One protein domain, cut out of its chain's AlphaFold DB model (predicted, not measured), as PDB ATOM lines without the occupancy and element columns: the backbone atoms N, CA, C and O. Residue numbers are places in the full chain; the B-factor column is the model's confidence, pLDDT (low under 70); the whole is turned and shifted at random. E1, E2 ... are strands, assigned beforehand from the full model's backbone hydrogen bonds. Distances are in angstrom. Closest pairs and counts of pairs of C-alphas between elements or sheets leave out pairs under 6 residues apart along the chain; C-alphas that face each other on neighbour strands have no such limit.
ATOM      1  N   GLY A  24     110.418 164.782  88.286       70.31
ATOM      2  CA  GLY A  24     111.716 164.534  87.678       70.31
ATOM      3  C   GLY A  24     112.137 163.140  88.119       70.31
ATOM      4  O   GLY A  24     111.896 162.758  89.267       70.31
ATOM      5  N   ASN A  25     112.685 162.334  87.214       68.06
ATOM      6  CA  ASN A  25     113.055 160.934  87.479       68.06
ATOM      7  C   ASN A  25     111.886 159.974  87.817       68.06
ATOM      8  O   ASN A  25     112.133 158.865  88.295       68.06
ATOM      9  N   ARG A  26     110.619 160.354  87.579       63.16
ATOM     10  CA  ARG A  26     109.477 159.422  87.656       63.16
ATOM     11  C   ARG A  26     109.390 158.612  86.368       63.16
ATOM     12  O   ARG A  26     109.366 159.169  85.279       63.16
ATOM     13  N   GLN A  27     109.316 157.293  86.507       70.62
ATOM     14  CA  GLN A  27     109.487 156.381  85.377       70.62
ATOM     15  C   GLN A  27     108.252 156.232  84.493       70.62
ATOM     16  O   GLN A  27     108.425 155.791  83.368       70.62
ATOM     17  N   SER A  28     107.041 156.547  84.971       88.69
ATOM     18  CA  SER A  28     105.792 156.252  84.260       88.69
ATOM     19  C   SER A  28     104.780 157.386  84.360       88.69
ATOM     20  O   SER A  28     104.485 157.871  85.453       88.69
ATOM     21  N   ILE A  29     104.255 157.794  83.205       91.19
ATOM     22  CA  ILE A  29     103.273 158.863  83.045       91.19
ATOM     23  C   ILE A  29     102.108 158.301  82.223       91.19
ATOM     24  O   ILE A  29     102.296 157.838  81.096       91.19
ATOM     25  N   SER A  30     100.894 158.333  82.775       92.31
ATOM     26  CA  SER A  30      99.687 157.920  82.051       92.31
ATOM     27  C   SER A  30      99.245 159.017  81.085       92.31
ATOM     28  O   SER A  30      99.011 160.159  81.486       92.31
ATOM     29  N   THR A  31      99.110 158.675  79.806       94.19
ATOM     30  CA  THR A  31      98.795 159.635  78.743       94.19
ATOM     31  C   THR A  31      97.622 159.166  77.892       94.19
ATOM     32  O   THR A  31      97.252 157.992  77.896       94.19
ATOM     33  N   VAL A  32      97.048 160.081  77.112       94.62
ATOM     34  CA  VAL A  32      95.966 159.763  76.161       94.62
ATOM     35  C   VAL A  32      96.403 158.809  75.042       94.62
ATOM     36  O   VAL A  32      95.555 158.210  74.392       94.62
ATOM     37  N   SER A  33      97.714 158.644  74.839       93.75
ATOM     38  CA  SER A  33      98.312 157.726  73.861       93.75
ATOM     39  C   SER A  33      98.928 156.475  74.511       93.75
ATOM     40  O   SER A  33      99.732 155.781  73.890       93.75
ATOM     41  N   GLY A  34      98.559 156.173  75.762       93.25
ATOM     42  CA  GLY A  34      99.094 155.061  76.552       93.25
ATOM     43  C   GLY A  34     100.141 155.517  77.569       93.25
ATOM     44  O   GLY A  34     100.160 156.674  77.987       93.25
ATOM     45  N   THR A  35     101.003 154.609  78.009       94.81
ATOM     46  CA  THR A  35     102.004 154.917  79.040       94.81
ATOM     47  C   THR A  35     103.273 155.477  78.408       94.81
ATOM     48  O   THR A  35     103.866 154.822  77.552       94.81
ATOM     49  N   LEU A  36     103.698 156.666  78.840       95.62
ATOM     50  CA  LEU A  36     105.032 157.191  78.559       95.62
ATOM     51  C   LEU A  36     105.969 156.760  79.689       95.62
ATOM     52  O   LEU A  36     105.725 157.094  80.850       95.62
ATOM     53  N   LEU A  37     107.039 156.047  79.346       95.06
ATOM     54  CA  LEU A  37     108.119 155.719  80.267       95.06
ATOM     55  C   LEU A  37     109.368 156.516  79.911       95.06
ATOM     56  O   LEU A  37     109.741 156.550  78.745       95.06
ATOM     57  N   ILE A  38     110.038 157.115  80.898       94.88
ATOM     58  CA  ILE A  38     111.350 157.759  80.718       94.88
ATOM     59  C   ILE A  38     112.338 157.093  81.672       94.88
ATOM     60  O   ILE A  38     112.310 157.312  82.886       94.88
ATOM     61  N   VAL A  39     113.210 156.253  81.116       93.12
ATOM     62  CA  VAL A  39     114.093 155.369  81.883       93.12
ATOM     63  C   VAL A  39     115.549 155.721  81.619       93.12
ATOM     64  O   VAL A  39     115.966 155.884  80.471       93.12
ATOM     65  N   LYS A  40     116.335 155.812  82.698       92.94
ATOM     66  CA  LYS A  40     117.783 156.013  82.621       92.94
ATOM     67  C   LYS A  40     118.446 154.790  81.996       92.94
ATOM     68  O   LYS A  40     118.203 153.661  82.420       92.94
ATOM     69  N   LEU A  41     119.303 155.019  81.012       92.19
ATOM     70  CA  LEU A  41     120.103 153.966  80.411       92.19
ATOM     71  C   LEU A  41     121.184 153.491  81.397       92.19
ATOM     72  O   LEU A  41     121.783 154.320  82.084       92.19
ATOM     73  N   PRO A  42     121.479 152.177  81.460       91.12
ATOM     74  CA  PRO A  42     122.550 151.656  82.314       91.12
ATOM     75  C   PRO A  42     123.921 152.253  81.982       91.12
ATOM     76  O   PRO A  42     124.757 152.435  82.862       91.12
ATOM     77  N   VAL A  43     124.137 152.555  80.700       91.75
ATOM     78  CA  VAL A  43     125.327 153.214  80.162       91.75
ATOM     79  C   VAL A  43     124.857 154.245  79.144       91.75
ATOM     80  O   VAL A  43     123.946 153.955  78.364       91.75
ATOM     81  N   THR A  44     125.481 155.425  79.136       90.56
ATOM     82  CA  THR A  44     125.270 156.436  78.094       90.56
ATOM     83  C   THR A  44     125.448 155.798  76.723       90.56
ATOM     84  O   THR A  44     126.428 155.098  76.455       90.56
ATOM     85  N   ALA A  45     124.469 155.996  75.851       92.50
ATOM     86  CA  ALA A  45     124.507 155.416  74.527       92.50
ATOM     87  C   ALA A  45     125.587 156.057  73.649       92.50
ATOM     88  O   ALA A  45     126.094 157.137  73.936       92.50
ATOM     89  N   ARG A  46     125.904 155.403  72.527       92.00
ATOM     90  CA  ARG A  46     126.947 155.872  71.596       92.00
ATOM     91  C   ARG A  46     126.697 157.271  71.040       92.00
ATOM     92  O   ARG A  46     127.650 157.968  70.728       92.00
ATOM     93  N   ASP A  47     125.436 157.655  70.897       91.69
ATOM     94  CA  ASP A  47     125.033 158.982  70.437       91.69
ATOM     95  C   ASP A  47     124.937 160.016  71.571       91.69
ATOM     96  O   ASP A  47     124.570 161.154  71.315       91.69
ATOM     97  N   GLY A  48     125.271 159.644  72.810       93.38
ATOM     98  CA  GLY A  48     125.295 160.541  73.967       93.38
ATOM     99  C   GLY A  48     124.011 160.563  74.796       93.38
ATOM    100  O   GLY A  48     123.987 161.199  75.844       93.38
ATOM    101  N   ALA A  49     122.952 159.867  74.378       94.88
ATOM    102  CA  ALA A  49     121.710 159.828  75.145       94.88
ATOM    103  C   ALA A  49     121.878 159.067  76.471       94.88
ATOM    104  O   ALA A  49     122.495 157.998  76.525       94.88
ATOM    105  N   ASN A  50     121.269 159.606  77.525       94.56
ATOM    106  CA  ASN A  50     121.290 159.075  78.888       94.56
ATOM    107  C   ASN A  50     119.945 158.482  79.313       94.56
ATOM    108  O   ASN A  50     119.906 157.663  80.232       94.56
ATOM    109  N   PHE A  51     118.853 158.853  78.643       94.56
ATOM    110  CA  PHE A  51     117.524 158.306  78.899       94.56
ATOM    111  C   PHE A  51     116.856 157.874  77.596       94.56
ATOM    112  O   PHE A  51     117.022 158.509  76.554       94.56
ATOM    113  N   ASN A  52     116.054 156.815  77.681       95.31
ATOM    114  CA  ASN A  52     115.121 156.437  76.628       95.31
ATOM    115  C   ASN A  52     113.698 156.765  77.072       95.31
ATOM    116  O   ASN A  52     113.284 156.373  78.166       95.31
ATOM    117  N   ALA A  53     112.957 157.433  76.192       95.94
ATOM    118  CA  ALA A  53     111.523 157.603  76.314       95.94
ATOM    119  C   ALA A  53     110.808 156.577  75.421       95.94
ATOM    120  O   ALA A  53     111.043 156.519  74.209       95.94
ATOM    121  N   THR A  54     109.927 155.768  76.005       96.56
ATOM    122  CA  THR A  54     109.058 154.847  75.267       96.56
ATOM    123  C   THR A  54     107.598 155.212  75.471       96.56
ATOM    124  O   THR A  54     107.173 155.521  76.579       96.56
ATOM    125  N   LEU A  55     106.815 155.175  74.397       96.75
ATOM    126  CA  LEU A  55     105.375 155.389  74.437       96.75
ATOM    127  C   LEU A  55     104.688 154.079  74.068       96.75
ATOM    128  O   LEU A  55     104.859 153.583  72.952       96.75
ATOM    129  N   ASN A  56     103.928 153.521  75.011       93.56
ATOM    130  CA  ASN A  56     103.277 152.218  74.866       93.56
ATOM    131  C   ASN A  56     104.278 151.135  74.405       93.56
ATOM    132  O   ASN A  56     104.089 150.486  73.375       93.56
ATOM    133  N   ASP A  57     105.402 151.053  75.128       91.69
ATOM    134  CA  ASP A  57     106.537 150.142  74.909       91.69
ATOM    135  C   ASP A  57     107.283 150.287  73.572       91.69
ATOM    136  O   ASP A  57     108.176 149.497  73.257       91.69
ATOM    137  N   LYS A  58     106.985 151.327  72.788       95.00
ATOM    138  CA  LYS A  58     107.694 151.632  71.540       95.00
ATOM    139  C   LYS A  58     108.665 152.795  71.733       95.00
ATOM    140  O   LYS A  58     108.325 153.726  72.461       95.00
ATOM    141  N   PRO A  59     109.840 152.791  71.075       95.62
ATOM    142  CA  PRO A  59     110.736 153.942  71.079       95.62
ATOM    143  C   PRO A  59     109.996 155.208  70.649       95.62
ATOM    144  O   PRO A  59     109.294 155.192  69.636       95.62
ATOM    145  N   PHE A  60     110.142 156.280  71.422       96.81
ATOM    146  CA  PHE A  60     109.450 157.540  71.170       96.81
ATOM    147  C   PHE A  60     110.415 158.720  71.095       96.81
ATOM    148  O   PHE A  60     110.387 159.457  70.113       96.81
ATOM    149  N   ASP A  61     111.292 158.863  72.086       96.81
ATOM    150  CA  ASP A  61     112.318 159.907  72.106       96.81
ATOM    151  C   ASP A  61     113.532 159.481  72.946       96.81
ATOM    152  O   ASP A  61     113.531 158.421  73.586       96.81
ATOM    153  N   ARG A  62     114.591 160.291  72.940       96.25
ATOM    154  CA  ARG A  62     115.805 160.087  73.733       96.25
ATOM    155  C   ARG A  62     116.257 161.412  74.324       96.25
ATOM    156  O   ARG A  62     116.279 162.421  73.630       96.25
ATOM    157  N   LEU A  63     116.643 161.381  75.596       95.12
ATOM    158  CA  LEU A  63     117.130 162.559  76.310       95.12
ATOM    159  C   LEU A  63     118.635 162.436  76.532       95.12
ATOM    160  O   LEU A  63     119.146 161.358  76.864       95.12
ATOM    161  N   TYR A  64     119.338 163.539  76.328       94.00
ATOM    162  CA  TYR A  64     120.795 163.640  76.315       94.00
ATOM    163  C   TYR A  64     121.334 164.290  77.589       94.00
ATOM    164  O   TYR A  64     122.519 164.155  77.899       94.00
ATOM    165  N   GLY A  65     120.468 164.922  78.373       92.06
ATOM    166  CA  GLY A  65     120.791 165.468  79.674       92.06
ATOM    167  C   GLY A  65     121.173 164.435  80.716       92.06
ATOM    168  O   GLY A  65     120.946 163.237  80.577       92.06
ATOM    169  N   SER A  66     121.783 164.915  81.791       90.38
ATOM    170  CA  SER A  66     122.023 164.147  83.016       90.38
ATOM    171  C   SER A  66     120.781 164.096  83.911       90.38
ATOM    172  O   SER A  66     120.615 163.158  84.698       90.38
ATOM    173  N   HIS A  67     119.893 165.078  83.752       90.81
ATOM    174  CA  HIS A  67     118.638 165.234  84.470       90.81
ATOM    175  C   HIS A  67     117.539 165.696  83.516       90.81
ATOM    176  O   HIS A  67     117.819 166.368  82.527       90.81
ATOM    177  N   TYR A  68     116.293 165.387  83.868       93.19
ATOM    178  CA  TYR A  68     115.123 165.948  83.210       93.19
ATOM    179  C   TYR A  68     114.049 166.312  84.235       93.19
ATOM    180  O   TYR A  68     113.942 165.682  85.297       93.19
ATOM    181  N   VAL A  69     113.218 167.288  83.885       93.31
ATOM    182  CA  VAL A  69     111.928 167.528  84.543       93.31
ATOM    183  C   VAL A  69     110.829 167.586  83.495       93.31
ATOM    184  O   VAL A  69     111.098 167.806  82.312       93.31
ATOM    185  N   TYR A  70     109.588 167.351  83.911       94.06
ATOM    186  CA  TYR A  70     108.449 167.441  83.010       94.06
ATOM    187  C   TYR A  70     107.242 168.134  83.639       94.06
ATOM    188  O   TYR A  70     107.048 168.150  84.858       94.06
ATOM    189  N   TYR A  71     106.406 168.662  82.753       93.81
ATOM    190  CA  TYR A  71     105.173 169.376  83.048       93.81
ATOM    191  C   TYR A  71     104.074 168.800  82.169       93.81
ATOM    192  O   TYR A  71     104.241 168.700  80.952       93.81
ATOM    193  N   THR A  72     102.947 168.434  82.752       92.88
ATOM    194  CA  THR A  72     101.795 167.875  82.048       92.88
ATOM    195  C   THR A  72     100.680 168.906  81.955       92.88
ATOM    196  O   THR A  72     100.522 169.770  82.820       92.88
ATOM    197  N   ASP A  73      99.859 168.810  80.909       91.44
ATOM    198  CA  ASP A  73      98.658 169.644  80.775       91.44
ATOM    199  C   ASP A  73      97.491 169.227  81.670       91.44
ATOM    200  O   ASP A  73      96.400 169.796  81.595       91.44
ATOM    201  N   SER A  74      97.739 168.266  82.556       80.81
ATOM    202  CA  SER A  74      96.765 167.713  83.471       80.81
ATOM    203  C   SER A  74      97.368 167.558  84.865       80.81
ATOM    204  O   SER A  74      97.870 166.501  85.224       80.81
ATOM    205  N   THR A  75      97.218 168.591  85.693       65.12
ATOM    206  CA  THR A  75      97.679 168.589  87.092       65.12
ATOM    207  C   THR A  75      96.759 167.817  88.048       65.12
ATOM    208  O   THR A  75      97.044 167.711  89.239       65.12
ATOM    209  N   ALA A  76      95.628 167.293  87.560       66.44
ATOM    210  CA  ALA A  76      94.681 166.545  88.380       66.44
ATOM    211  C   ALA A  76      95.054 165.059  88.439       66.44
ATOM    212  O   ALA A  76      95.224 164.409  87.404       66.44
ATOM    213  N   GLU A  77      95.105 164.516  89.652       66.44
ATOM    214  CA  GLU A  77      95.357 163.098  89.901       66.44
ATOM    215  C   GLU A  77      94.367 162.208  89.126       66.44
ATOM    216  O   GLU A  77      93.164 162.477  89.069       66.44
ATOM    217  N   GLY A  78      94.883 161.163  88.471       68.62
ATOM    218  CA  GLY A  78      94.087 160.210  87.690       68.62
ATOM    219  C   GLY A  78      93.666 160.674  86.290       68.62
ATOM    220  O   GLY A  78      93.078 159.886  85.549       68.62
ATOM    221  N   LYS A  79      93.970 161.912  85.881       82.50
ATOM    222  CA  LYS A  79      93.740 162.355  84.500       82.50
ATOM    223  C   LYS A  79      94.944 162.058  83.605       82.50
ATOM    224  O   LYS A  79      96.095 162.226  83.993       82.50
ATOM    225  N   LEU A  80      94.646 161.637  82.378       92.00
ATOM    226  CA  LEU A  80      95.648 161.332  81.361       92.00
ATOM    227  C   LEU A  80      96.251 162.622  80.794       92.00
ATOM    228  O   LEU A  80      95.514 163.494  80.331       92.00
ATOM    229  N   ALA A  81      97.581 162.711  80.764       93.25
ATOM    230  CA  ALA A  81      98.274 163.807  80.094       93.25
ATOM    231  C   ALA A  81      98.046 163.731  78.575       93.25
ATOM    232  O   ALA A  81      98.185 162.667  77.963       93.25
ATOM    233  N   SER A  82      97.704 164.856  77.951       95.06
ATOM    234  CA  SER A  82      97.560 164.959  76.494       95.06
ATOM    235  C   SER A  82      98.748 165.668  75.847       95.06
ATOM    236  O   SER A  82      99.069 165.439  74.678       95.06
ATOM    237  N   ARG A  83      99.444 166.490  76.633       96.25
ATOM    238  CA  ARG A  83     100.690 167.157  76.273       96.25
ATOM    239  C   ARG A  83     101.648 167.151  77.449       96.25
ATOM    240  O   ARG A  83     101.220 167.228  78.600       96.25
ATOM    241  N   ILE A  84     102.937 167.085  77.138       95.81
ATOM    242  CA  ILE A  84     104.008 167.097  78.133       95.81
ATOM    243  C   ILE A  84     105.125 168.004  77.630       95.81
ATOM    244  O   ILE A  84     105.599 167.818  76.514       95.81
ATOM    245  N   VAL A  85     105.543 168.979  78.433       96.94
ATOM    246  CA  VAL A  85     106.798 169.705  78.207       96.94
ATOM    247  C   VAL A  85     107.892 169.039  79.024       96.94
ATOM    248  O   VAL A  85     107.667 168.718  80.189       96.94
ATOM    249  N   VAL A  86     109.050 168.819  78.409       96.19
ATOM    250  CA  VAL A  86     110.236 168.235  79.041       96.19
ATOM    251  C   VAL A  86     111.388 169.222  78.932       96.19
ATOM    252  O   VAL A  86     111.659 169.721  77.840       96.19
ATOM    253  N   GLU A  87     112.055 169.474  80.053       95.69
ATOM    254  CA  GLU A  87     113.366 170.119  80.098       95.69
ATOM    255  C   GLU A  87     114.447 169.046  80.266       95.69
ATOM    256  O   GLU A  87     114.354 168.213  81.170       95.69
ATOM    257  N   ASP A  88     115.457 169.072  79.399       94.69
ATOM    258  CA  ASP A  88     116.576 168.132  79.350       94.69
ATOM    259  C   ASP A  88     117.913 168.858  79.593       94.69
ATOM    260  O   ASP A  88     118.330 169.711  78.802       94.69
ATOM    261  N   PHE A  89     118.587 168.546  80.703       93.38
ATOM    262  CA  PHE A  89     119.724 169.319  81.223       93.38
ATOM    263  C   PHE A  89     121.071 168.637  80.936       93.38
ATOM    264  O   PHE A  89     121.462 167.704  81.644       93.38
ATOM    265  N   VAL A  90     121.816 169.112  79.931       84.69
ATOM    266  CA  VAL A  90     123.083 168.499  79.464       84.69
ATOM    267  C   VAL A  90     124.204 168.520  80.509       84.69
ATOM    268  O   VAL A  90     124.735 167.456  80.825       84.69
ATOM    269  N   GLY A  91     124.558 169.676  81.077       72.31
ATOM    270  CA  GLY A  91     125.633 169.771  82.082       72.31
ATOM    271  C   GLY A  91     125.158 169.791  83.543       72.31
ATOM    272  O   GLY A  91     125.953 169.537  84.447       72.31
ATOM    273  N   GLY A  92     123.859 170.003  83.782       72.69
ATOM    274  CA  GLY A  92     123.216 169.992  85.102       72.69
ATOM    275  C   GLY A  92     122.134 171.070  85.218       72.69
ATOM    276  O   GLY A  92     121.919 171.835  84.285       72.69
ATOM    277  N   PHE A  93     121.462 171.171  86.370       77.62
ATOM    278  CA  PHE A  93     120.369 172.143  86.584       77.62
ATOM    279  C   PHE A  93     120.791 173.624  86.516       77.62
ATOM    280  O   PHE A  93     119.934 174.500  86.531       77.62
ATOM    281  N   ALA A  94     122.095 173.914  86.487       77.25
ATOM    282  CA  ALA A  94     122.615 175.270  86.326       77.25
ATOM    283  C   ALA A  94     122.692 175.715  84.853       77.25
ATOM    284  O   ALA A  94     122.790 176.913  84.591       77.25
ATOM    285  N   ASP A  95     122.658 174.774  83.907       82.94
ATOM    286  CA  ASP A  95     122.683 175.071  82.478       82.94
ATOM    287  C   ASP A  95     121.264 175.235  81.934       82.94
ATOM    288  O   ASP A  95     120.335 174.552  82.364       82.94
ATOM    289  N   ALA A  96     121.104 176.114  80.941       88.12
ATOM    290  CA  ALA A  96     119.836 176.233  80.233       88.12
ATOM    291  C   ALA A  96     119.512 174.899  79.527       88.12
ATOM    292  O   ALA A  96     120.349 174.420  78.754       88.12
ATOM    293  N   PRO A  97     118.331 174.305  79.770       93.75
ATOM    294  CA  PRO A  97     117.976 173.018  79.198       93.75
ATOM    295  C   PRO A  97     117.552 173.143  77.737       93.75
ATOM    296  O   PRO A  97     117.093 174.199  77.276       93.75
ATOM    297  N   SER A  98     117.612 172.009  77.043       95.19
ATOM    298  CA  SER A  98     116.807 171.796  75.848       95.19
ATOM    299  C   SER A  98     115.360 171.539  76.261       95.19
ATOM    300  O   SER A  98     115.090 170.782  77.189       95.19
ATOM    301  N   VAL A  99     114.418 172.156  75.559       97.00
ATOM    302  CA  VAL A  99     112.986 172.075  75.824       97.00
ATOM    303  C   VAL A  99     112.282 171.422  74.648       97.00
ATOM    304  O   VAL A  99     112.413 171.853  73.496       97.00
ATOM    305  N   VAL A 100     111.467 170.418  74.948       97.56
ATOM    306  CA  VAL A 100     110.654 169.688  73.976       97.56
ATOM    307  C   VAL A 100     109.197 169.653  74.427       97.56
ATOM    308  O   VAL A 100     108.898 169.565  75.616       97.56
ATOM    309  N   LEU A 101     108.276 169.704  73.466       97.81
ATOM    310  CA  LEU A 101     106.857 169.434  73.670       97.81
ATOM    311  C   LEU A 101     106.506 168.080  73.047       97.81
ATOM    312  O   LEU A 101     106.547 167.922  71.825       97.81
ATOM    313  N   TYR A 102     106.071 167.137  73.872       97.31
ATOM    314  CA  TYR A 102     105.355 165.948  73.428       97.31
ATOM    315  C   TYR A 102     103.875 166.292  73.230       97.31
ATOM    316  O   TYR A 102     103.166 166.603  74.187       97.31
ATOM    317  N   ASP A 103     103.396 166.237  71.986       96.12
ATOM    318  CA  ASP A 103     101.976 166.371  71.644       96.12
ATOM    319  C   ASP A 103     101.387 164.987  71.363       96.12
ATOM    320  O   ASP A 103     101.506 164.438  70.262       96.12
ATOM    321  N   LEU A 104     100.761 164.418  72.394       96.12
ATOM    322  CA  LEU A 104     100.237 163.051  72.413       96.12
ATOM    323  C   LEU A 104      98.792 162.980  71.908       96.12
ATOM    324  O   LEU A 104      98.194 161.910  71.905       96.12
ATOM    325  N   ARG A 105      98.224 164.110  71.474       93.44
ATOM    326  CA  ARG A 105      96.910 164.182  70.815       93.44
ATOM    327  C   ARG A 105      96.994 163.806  69.336       93.44
ATOM    328  O   ARG A 105      95.977 163.528  68.707       93.44
ATOM    329  N   LYS A 106      98.200 163.855  68.761       90.25
ATOM    330  CA  LYS A 106      98.457 163.540  67.354       90.25
ATOM    331  C   LYS A 106      98.563 162.036  67.137       90.25
ATOM    332  O   LYS A 106      98.942 161.294  68.037       90.25
ATOM    333  N   GLN A 107      98.264 161.605  65.915       90.38
ATOM    334  CA  GLN A 107      98.465 160.230  65.466       90.38
ATOM    335  C   GLN A 107      99.328 160.246  64.189       90.38
ATOM    336  O   GLN A 107      98.835 160.675  63.145       90.38
ATOM    337  N   PRO A 108     100.611 159.836  64.259       90.94
ATOM    338  CA  PRO A 108     101.329 159.416  65.469       90.94
ATOM    339  C   PRO A 108     101.572 160.580  66.446       90.94
ATOM    340  O   PRO A 108     101.557 161.749  66.049       90.94
ATOM    341  N   ALA A 109     101.807 160.250  67.720       96.50
ATOM    342  CA  ALA A 109     102.259 161.210  68.725       96.50
ATOM    343  C   ALA A 109     103.539 161.917  68.247       96.50
ATOM    344  O   ALA A 109     104.339 161.329  67.516       96.50
ATOM    345  N   ALA A 110     103.729 163.178  68.636       96.69
ATOM    346  CA  ALA A 110     104.805 164.002  68.091       96.69
ATOM    347  C   ALA A 110     105.737 164.559  69.167       96.69
ATOM    348  O   ALA A 110     105.269 165.130  70.148       96.69
ATOM    349  N   THR A 111     107.038 164.507  68.890       97.44
ATOM    350  CA  THR A 111     108.076 165.271  69.592       97.44
ATOM    351  C   THR A 111     108.337 166.568  68.837       97.44
ATOM    352  O   THR A 111     108.654 166.554  67.645       97.44
ATOM    353  N   LEU A 112     108.147 167.706  69.501       97.31
ATOM    354  CA  LEU A 112     108.282 169.035  68.911       97.31
ATOM    355  C   LEU A 112     109.373 169.814  69.661       97.31
ATOM    356  O   LEU A 112     109.135 170.202  70.805       97.31
ATOM    357  N   PRO A 113     110.536 170.078  69.040       96.81
ATOM    358  CA  PRO A 113     111.571 170.907  69.649       96.81
ATOM    359  C   PRO A 113     111.034 172.317  69.898       96.81
ATOM    360  O   PRO A 113     110.423 172.914  69.005       96.81
ATOM    361  N   VAL A 114     111.246 172.835  71.105       97.44
ATOM    362  CA  VAL A 114     110.841 174.190  71.495       97.44
ATOM    363  C   VAL A 114     112.042 175.131  71.466       97.44
ATOM    364  O   VAL A 114     111.962 176.189  70.844       97.44
ATOM    365  N   SER A 115     113.139 174.761  72.131       95.56
ATOM    366  CA  SER A 115     114.387 175.534  72.204       95.56
ATOM    367  C   SER A 115     115.521 174.660  72.739       95.56
ATOM    368  O   SER A 115     115.250 173.752  73.508       95.56
ATOM    369  N   ASP A 116     116.775 174.970  72.415       92.31
ATOM    370  CA  ASP A 116     117.949 174.307  73.016       92.31
ATOM    371  C   ASP A 116     118.487 175.045  74.254       92.31
ATOM    372  O   ASP A 116     119.442 174.600  74.884       92.31
ATOM    373  N   LYS A 117     117.938 176.232  74.553       92.00
ATOM    374  CA  LYS A 117     118.365 177.100  75.661       92.00
ATOM    375  C   LYS A 117     117.183 177.906  76.175       92.00
ATOM    376  O   LYS A 117     117.004 179.061  75.781       92.00
ATOM    377  N   LEU A 118     116.327 177.294  76.985       93.19
ATOM    378  CA  LEU A 118     115.188 178.002  77.566       93.19
ATOM    379  C   LEU A 118     114.853 177.446  78.955       93.19
ATOM    380  O   LEU A 118     114.156 176.440  79.023       93.19
ATOM    381  N   PRO A 119     115.326 178.074  80.045       91.19
ATOM    382  CA  PRO A 119     114.930 177.674  81.392       91.19
ATOM    383  C   PRO A 119     113.478 178.094  81.654       91.19
ATOM    384  O   PRO A 119     113.124 179.262  81.482       91.19
ATOM    385  N   ILE A 120     112.619 177.147  82.024       93.25
ATOM    386  CA  ILE A 120     111.198 177.396  82.266       93.25
ATOM    387  C   ILE A 120     110.988 177.866  83.706       93.25
ATOM    388  O   ILE A 120     111.161 177.116  84.663       93.25
TER     389      ILE A 120
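What this domain is: This is residues 24 to 120 of the 155 residues of an uncharacterized protein of Paraburkholderia sp. GV060 (UniProt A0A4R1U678). Two strongly twisted sheets lie face to face as a sandwich, E5 E6 E7 E8 making one layer and E1 E2 E3 E4 the other, with their strands nearly aligned at 9 degrees. Each sheet is a simple run of hairpins, and the chain goes over from one layer to the other once, at the tight link from E4 to E5; the layer E1 E2 E3 E4 also curls, the way across it turning by 51 degrees. The printed part has 97 residues, with no named helix and eight strands in the order E1 to E8 along the chain; both sheets are antiparallel throughout, in the orders E1 - E2 - E3 - E4 and E5 - E6 - E7 - E8. The class is all strand, though under half of the residues, 47 of the 97, are in named elements. The whole is compact and rounded, with a radius of gyration of the C-alphas of 12.8 A and spans of 33 by 27 by 23 A.

Where its parts are: Start with the sheet that holds E6, residues 83 to 89; find C-alpha 83 at (100.690, 167.157, 76.273), and from there the strand runs 19.8 A to C-alpha 89 at (119.724, 169.319, 81.223). In the same sheet look for E5 at residues 67 to 72, 17.2 A long, E7 at residues 98 to 103, 16.3 A, and E8 at residues 110 to 115, 15.5 A, which ends at C-alpha 115 at (114.387, 175.534, 72.204). Turn then to the other sheet, where E1, residues 28 to 31, begins at C-alpha 28 at (105.792, 156.252, 84.260) and is 9.5 A long. After it come E2 at residues 34 to 40, 19.7 A, E3 at residues 51 to 55, 13.3 A, and E4 at residues 58 to 63, 15.2 A.

How they stand to each other: In the sheet E5 E6 E7 E8, a meander in which each strand is the antiparallel neighbour of the one before, begin at the inner strand E6. It forms a hairpin with E5, at 162 degrees between their directions, and you find N 85 and O 71 within hydrogen-bond range at 2.8 A. On to E7, another hairpin at 162 degrees, look for N 88 and O 98, 2.8 A. From E7 to the edge strand E8 the angle is 150 degrees, and N 103 and O 110 are 2.8 A apart. The sheet E1 E2 E3 E4 is a second meander: E1 and E2 stand at 153 degrees with N 29 and O 36 at 2.9 A, E2 and E3 at 170 degrees with N 37 and O 54 at 2.8 A, and E3 and E4 at 147 degrees with N 53 and O 61 at 2.8 A. The two sheets form a sandwich, two sheets face to face, with 24 pairs of C-alphas within 10 A; the parts that face each other are 10.6 A centre to centre. Across it, the closest C-alphas of E4 and E6 are those of Leu 63 and Asp 88, 6.4 A apart, and those of E4 and E8 are Asp 61 and Thr 111, 7.3 A. E4 and E5 meet only through their link. E2 and E6 are apart, for instance, and E1 and E6 are only just apart, with their closest C-alphas at 8.1 A.

The domain as a whole: The two C-alphas farthest apart are those of Arg 46 and Ala 76, at 37.9 A, while those of Gly 24 and Ile 120, the first and last printed, are 14.0 A apart. The printed part has no cut and no long link; E2 to E3 and E5 to E6, with 10 residues each, are short. The mean pLDDT of the printed part is 90.6, and in this model you find values under 70 at residues 25 to 26 and 75 to 78.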